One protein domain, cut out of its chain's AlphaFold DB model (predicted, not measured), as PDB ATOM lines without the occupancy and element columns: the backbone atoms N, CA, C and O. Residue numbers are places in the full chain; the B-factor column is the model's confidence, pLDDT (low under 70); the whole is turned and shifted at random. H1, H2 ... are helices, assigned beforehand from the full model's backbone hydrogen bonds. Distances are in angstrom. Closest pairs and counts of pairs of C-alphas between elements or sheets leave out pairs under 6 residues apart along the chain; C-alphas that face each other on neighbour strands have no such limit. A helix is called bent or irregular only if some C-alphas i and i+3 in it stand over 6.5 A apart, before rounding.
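AT A GLANCE: This is residues 77 to 123 of the 125 residues of the protein "(ABC) transporter" of Perkinsus olseni (UniProt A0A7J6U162). What does the model look like, going along the printed part from its first residue? It is a wide, open, flat V of helices with an empty middle: H1 makes one arm, the short H2 sits at the base, and the longer H3 makes the other arm, with no two helices packed together. What is it made of? The printed part has 47 residues, with three named helices in the order H1, H2, H3 and no named strand, and its class is all helix. How far does it spread? It is extended, with a radius of gyration of the C-alphas of 16.9 A, and the C-alphas span 42 by 31 by 15 A.

HOW THE PARTS SIT: How does H1, residues 77 to 90, stand to what follows? It is apart from H2, residues 95 to 101, and apart from H3, residues 103 to 122. How near do H2 and H3 come? They are close but not clearly touching, with 1 pair of C-alphas within 8 A: the closest, those of Phe 99 and Ser 106, are 7.9 A apart. Their lines stand at a steep tilt of 55 degrees and they run opposite ways. What do the backbone N and O atoms show? In H1 and H2 every O i to N i+4 pair is within hydrogen-bond range, and in H3 11 of 16 pairs are.

IN THESE COORDINATES: Where does H1 lie? It begins at C-alpha 77, at (220.618, 184.194, 137.135), and ends at residue 90, 19.8 A from first to last C-alpha. Where is H2? It holds residues 95 to 101, with C-alpha 95 at (198.746, 192.722, 154.377), and is 10.2 A long from first to last C-alpha. How does H3 run? It holds residues 103 to 122, 30.2 A from first to last C-alpha, and ends with C-alpha 122 at (182.224, 199.089, 131.923). It is irregular, with C-alphas 104 and 107 7.6 A apart, and it has a kink of 35 degrees near residue 110.

THE WHOLE: How large is the whole? The two C-alphas farthest apart, those of Ile 79 and Val 122, are 43.0 A apart. Residues 77 to 123 stand free, of which 77 to 90 belong to H1, 95 to 101 to H2 and 103 to 122 to H3. Is there a cut, or a long link? The printed part has no cut. The links from H1 to H2, of 4 residues, and from H2 to H3, of 1 residue, are tight, and no link is long. Where is the model's confidence low? No printed residue is under 70, and the mean pLDDT of the printed part is 89.3.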
ATOM      1  N   LYS A  77     221.903 183.484 137.193       80.06
ATOM      2  CA  LYS A  77     220.618 184.194 137.135       80.06
ATOM      3  C   LYS A  77     219.394 183.310 137.407       80.06
ATOM      4  O   LYS A  77     218.400 183.809 137.919       80.06
ATOM      5  N   GLU A  78     219.425 182.040 137.026       84.00
ATOM      6  CA  GLU A  78     218.336 181.080 137.242       84.00
ATOM      7  C   GLU A  78     218.322 180.596 138.695       84.00
ATOM      8  O   GLU A  78     217.270 180.587 139.330       84.00
ATOM      9  N   ILE A  79     219.505 180.323 139.254       84.62
ATOM     10  CA  ILE A  79     219.683 179.972 140.669       84.62
ATOM     11  C   ILE A  79     219.218 181.128 141.566       84.62
ATOM     12  O   ILE A  79     218.522 180.911 142.556       84.62
ATOM     13  N   GLU A  80     219.560 182.367 141.209       84.12
ATOM     14  CA  GLU A  80     219.131 183.547 141.962       84.12
ATOM     15  C   GLU A  80     217.612 183.763 141.879       84.12
ATOM     16  O   GLU A  80     216.972 184.068 142.882       84.12
ATOM     17  N   ARG A  81     216.992 183.522 140.715       87.69
ATOM     18  CA  ARG A  81     215.527 183.575 140.572       87.69
ATOM     19  C   ARG A  81     214.824 182.515 141.412       87.69
ATOM     20  O   ARG A  81     213.844 182.846 142.071       87.69
ATOM     21  N   GLU A  82     215.322 181.279 141.427       89.31
ATOM     22  CA  GLU A  82     214.765 180.214 142.273       89.31
ATOM     23  C   GLU A  82     214.898 180.545 143.764       89.31
ATOM     24  O   GLU A  82     213.968 180.298 144.531       89.31
ATOM     25  N   ARG A  83     216.011 181.161 144.183       87.25
ATOM     26  CA  ARG A  83     216.190 181.641 145.562       87.25
ATOM     27  C   ARG A  83     215.206 182.748 145.916       87.25
ATOM     28  O   ARG A  83     214.564 182.666 146.960       87.25
ATOM     29  N   ILE A  84     215.057 183.754 145.054       86.00
ATOM     30  CA  ILE A  84     214.102 184.851 145.256       86.00
ATOM     31  C   ILE A  84     212.672 184.306 145.335       86.00
ATOM     32  O   ILE A  84     211.921 184.705 146.221       86.00
ATOM     33  N   ASP A  85     212.304 183.363 144.467       89.25
ATOM     34  CA  ASP A  85     210.972 182.750 144.457       89.25
ATOM     35  C   ASP A  85     210.734 181.865 145.697       89.25
ATOM     36  O   ASP A  85     209.670 181.918 146.316       89.25
ATOM     37  N   ALA A  86     211.747 181.114 146.140       87.50
ATOM     38  CA  ALA A  86     211.686 180.346 147.385       87.50
ATOM     39  C   ALA A  86     211.514 181.256 148.614       87.50
ATOM     40  O   ALA A  86     210.687 180.971 149.484       87.50
ATOM     41  N   ILE A  87     212.238 182.377 148.668       84.81
ATOM     42  CA  ILE A  87     212.110 183.384 149.729       84.81
ATOM     43  C   ILE A  87     210.733 184.055 149.670       84.81
ATOM     44  O   ILE A  87     210.092 184.209 150.708       84.81
ATOM     45  N   ALA A  88     210.240 184.405 148.479       86.50
ATOM     46  CA  ALA A  88     208.929 185.023 148.293       86.50
ATOM     47  C   ALA A  88     207.778 184.099 148.729       86.50
ATOM     48  O   ALA A  88     206.813 184.560 149.339       86.50
ATOM     49  N   LYS A  89     207.891 182.789 148.473       85.75
ATOM     50  CA  LYS A  89     206.914 181.781 148.920       85.75
ATOM     51  C   LYS A  89     206.974 181.534 150.427       85.75
ATOM     52  O   LYS A  89     205.930 181.376 151.058       85.75
ATOM     53  N   ALA A  90     208.174 181.502 151.005       85.81
ATOM     54  CA  ALA A  90     208.362 181.274 152.436       85.81
ATOM     55  C   ALA A  90     207.968 182.496 153.282       85.81
ATOM     56  O   ALA A  90     207.444 182.353 154.389       85.81
ATOM     57  N   TYR A  91     208.197 183.707 152.770       85.12
ATOM     58  CA  TYR A  91     207.977 184.945 153.504       85.12
ATOM     59  C   TYR A  91     206.637 185.590 153.148       85.12
ATOM     60  O   TYR A  91     206.529 186.482 152.306       85.12
ATOM     61  N   LYS A  92     205.583 185.167 153.848       85.81
ATOM     62  CA  LYS A  92     204.256 185.771 153.717       85.81
ATOM     63  C   LYS A  92     204.165 187.054 154.544       85.81
ATOM     64  O   LYS A  92     204.034 187.017 155.767       85.81
ATOM     65  N   VAL A  93     204.199 188.205 153.876       86.94
ATOM     66  CA  VAL A  93     204.038 189.504 154.542       86.94
ATOM     67  C   VAL A  93     202.572 189.703 154.945       86.94
ATOM     68  O   VAL A  93     201.675 189.531 154.115       86.94
ATOM     69  N   PRO A  94     202.282 190.100 156.196       90.62
ATOM     70  CA  PRO A  94     200.919 190.425 156.583       90.62
ATOM     71  C   PRO A  94     200.454 191.693 155.857       90.62
ATOM     72  O   PRO A  94     201.030 192.765 156.040       90.62
ATOM     73  N   TRP A  95     199.358 191.596 155.102       89.69
ATOM     74  CA  TRP A  95     198.746 192.722 154.377       89.69
ATOM     75  C   TRP A  95     198.475 193.942 155.263       89.69
ATOM     76  O   TRP A  95     198.649 195.079 154.839       89.69
ATOM     77  N   ARG A  96     198.151 193.715 156.542       88.81
ATOM     78  CA  ARG A  96     197.977 194.782 157.538       88.81
ATOM     79  C   ARG A  96     199.210 195.675 157.686       88.81
ATOM     80  O   ARG A  96     199.055 196.873 157.879       88.81
ATOM     81  N   ARG A  97     200.422 195.116 157.589       91.56
ATOM     82  CA  ARG A  97     201.674 195.888 157.657       91.56
ATOM     83  C   ARG A  97     201.833 196.789 156.434       91.56
ATOM     84  O   ARG A  97     202.284 197.916 156.586       91.56
ATOM     85  N   ILE A  98     201.438 196.302 155.260       91.00
ATOM     86  CA  ILE A  98     201.528 197.042 153.996       91.00
ATOM     87  C   ILE A  98     200.587 198.250 154.044       91.00
ATOM     88  O   ILE A  98     201.033 199.379 153.873       91.00
ATOM     89  N   PHE A  99     199.321 198.040 154.409       88.75
ATOM     90  CA  PHE A  99     198.358 199.136 154.565       88.75
ATOM     91  C   PHE A  99     198.685 200.076 155.736       88.75
ATOM     92  O   PHE A  99     198.329 201.249 155.716       88.75
ATOM     93  N   ALA A 100     199.381 199.591 156.767       91.81
ATOM     94  CA  ALA A 100     199.836 200.441 157.863       91.81
ATOM     95  C   ALA A 100     200.982 201.386 157.464       91.81
ATOM     96  O   ALA A 100     201.173 202.393 158.144       91.81
ATOM     97  N   LEU A 101     201.732 201.076 156.400       90.81
ATOM     98  CA  LEU A 101     202.799 201.936 155.885       90.81
ATOM     99  C   LEU A 101     202.233 203.148 155.125       90.81
ATOM    100  O   LEU A 101     202.819 204.223 155.163       90.81
ATOM    101  N   SER A 102     201.061 202.998 154.506       90.12
ATOM    102  CA  SER A 102     200.389 204.021 153.694       90.12
ATOM    103  C   SER A 102     199.275 204.782 154.429       90.12
ATOM    104  O   SER A 102     198.416 205.407 153.809       90.12
ATOM    105  N   LYS A 103     199.294 204.778 155.770       86.00
ATOM    106  CA  LYS A 103     198.331 205.497 156.626       86.00
ATOM    107  C   LYS A 103     198.004 206.934 156.188       86.00
ATOM    108  O   LYS A 103     196.808 207.226 156.121       86.00
ATOM    109  N   PRO A 104     198.980 207.822 155.896       90.00
ATOM    110  CA  PRO A 104     198.667 209.216 155.568       90.00
ATOM    111  C   PRO A 104     197.872 209.380 154.263       90.00
ATOM    112  O   PRO A 104     197.178 210.377 154.105       90.00
ATOM    113  N   GLU A 105     197.907 208.396 153.363       88.50
ATOM    114  CA  GLU A 105     197.234 208.441 152.056       88.50
ATOM    115  C   GLU A 105     195.993 207.536 151.987       88.50
ATOM    116  O   GLU A 105     195.334 207.435 150.952       88.50
ATOM    117  N   SER A 106     195.626 206.892 153.099       86.81
ATOM    118  CA  SER A 106     194.507 205.941 153.157       86.81
ATOM    119  C   SER A 106     193.151 206.539 152.753       86.81
ATOM    120  O   SER A 106     192.272 205.811 152.291       86.81
ATOM    121  N   GLY A 107     192.994 207.866 152.849       92.25
ATOM    122  CA  GLY A 107     191.799 208.583 152.398       92.25
ATOM    123  C   GLY A 107     191.513 208.436 150.898       92.25
ATOM    124  O   GLY A 107     190.351 208.448 150.495       92.25
ATOM    125  N   PHE A 108     192.537 208.219 150.067       93.88
ATOM    126  CA  PHE A 108     192.370 208.065 148.617       93.88
ATOM    127  C   PHE A 108     191.896 206.669 148.197       93.88
ATOM    128  O   PHE A 108     191.449 206.487 147.065       93.88
ATOM    129  N   TYR A 109     191.934 205.678 149.093       92.94
ATOM    130  CA  TYR A 109     191.528 204.314 148.753       92.94
ATOM    131  C   TYR A 109     190.047 204.196 148.433       92.94
ATOM    132  O   TYR A 109     189.688 203.461 147.522       92.94
ATOM    133  N   ILE A 110     189.192 204.946 149.125       93.44
ATOM    134  CA  ILE A 110     187.741 204.892 148.928       93.44
ATOM    135  C   ILE A 110     187.339 205.342 147.508       93.44
ATOM    136  O   ILE A 110     186.702 204.551 146.806       93.44
ATOM    137  N   PRO A 111     187.719 206.547 147.029       95.50
ATOM    138  CA  PRO A 111     187.387 206.954 145.665       95.50
ATOM    139  C   PRO A 111     188.096 206.099 144.605       95.50
ATOM    140  O   PRO A 111     187.503 205.821 143.565       95.50
ATOM    141  N   ALA A 112     189.321 205.626 144.868       94.25
ATOM    142  CA  ALA A 112     190.039 204.750 143.944       94.25
ATOM    143  C   ALA A 112     189.331 203.397 143.751       94.25
ATOM    144  O   ALA A 112     189.208 202.924 142.621       94.25
ATOM    145  N   LEU A 113     188.822 202.792 144.829       94.44
ATOM    146  CA  LEU A 113     188.113 201.512 144.768       94.44
ATOM    147  C   LEU A 113     186.779 201.640 144.021       94.44
ATOM    148  O   LEU A 113     186.432 200.772 143.224       94.44
ATOM    149  N   LEU A 114     186.065 202.749 144.240       95.12
ATOM    150  CA  LEU A 114     184.844 203.083 143.504       95.12
ATOM    151  C   LEU A 114     185.117 203.268 142.009       95.12
ATOM    152  O   LEU A 114     184.426 202.672 141.185       95.12
ATOM    153  N   GLY A 115     186.145 204.045 141.657       94.62
ATOM    154  CA  GLY A 115     186.545 204.243 140.264       94.62
ATOM    155  C   GLY A 115     186.924 202.928 139.582       94.62
ATOM    156  O   GLY A 115     186.447 202.646 138.485       94.62
ATOM    157  N   ALA A 116     187.710 202.087 140.260       94.56
ATOM    158  CA  ALA A 116     188.102 200.775 139.755       94.56
ATOM    159  C   ALA A 116     186.897 199.844 139.540       94.56
ATOM    160  O   ALA A 116     186.834 199.160 138.521       94.56
ATOM    161  N   ALA A 117     185.924 199.837 140.457       94.00
ATOM    162  CA  ALA A 117     184.720 199.018 140.331       94.00
ATOM    163  C   ALA A 117     183.842 199.453 139.147       94.00
ATOM    164  O   ALA A 117     183.404 198.612 138.365       94.00
ATOM    165  N   VAL A 118     183.622 200.762 138.979       93.81
ATOM    166  CA  VAL A 118     182.854 201.300 137.844       93.81
ATOM    167  C   VAL A 118     183.557 200.977 136.529       93.81
ATOM    168  O   VAL A 118     182.928 200.464 135.611       93.81
ATOM    169  N   PHE A 119     184.868 201.209 136.443       90.62
ATOM    170  CA  PHE A 119     185.630 200.947 135.222       90.62
ATOM    171  C   PHE A 119     185.690 199.450 134.883       90.62
ATOM    172  O   PHE A 119     185.516 199.072 133.726       90.62
ATOM    173  N   GLY A 120     185.852 198.590 135.893       90.69
ATOM    174  CA  GLY A 120     185.778 197.138 135.734       90.69
ATOM    175  C   GLY A 120     184.394 196.650 135.298       90.69
ATOM    176  O   GLY A 120     184.298 195.662 134.582       90.69
ATOM    177  N   SER A 121     183.325 197.361 135.666       88.81
ATOM    178  CA  SER A 121     181.965 197.052 135.211       88.81
ATOM    179  C   SER A 121     181.671 197.533 133.785       88.81
ATOM    180  O   SER A 121     180.744 197.019 133.165       88.81
ATOM    181  N   VAL A 122     182.408 198.529 133.277       89.81
ATOM    182  CA  VAL A 122     182.224 199.089 131.923       89.81
ATOM    183  C   VAL A 122     182.867 198.213 130.842       89.81
ATOM    184  O   VAL A 122     182.388 198.215 129.712       89.81
ATOM    185  N   MET A 123     183.897 197.427 131.176       85.25
ATOM    186  CA  MET A 123     184.408 196.353 130.314       85.25
ATOM    187  C   MET A 123     183.976 194.977 130.843       85.25
ATOM    188  O   MET A 123     184.760 194.319 131.531       85.25
TER     189      MET A 123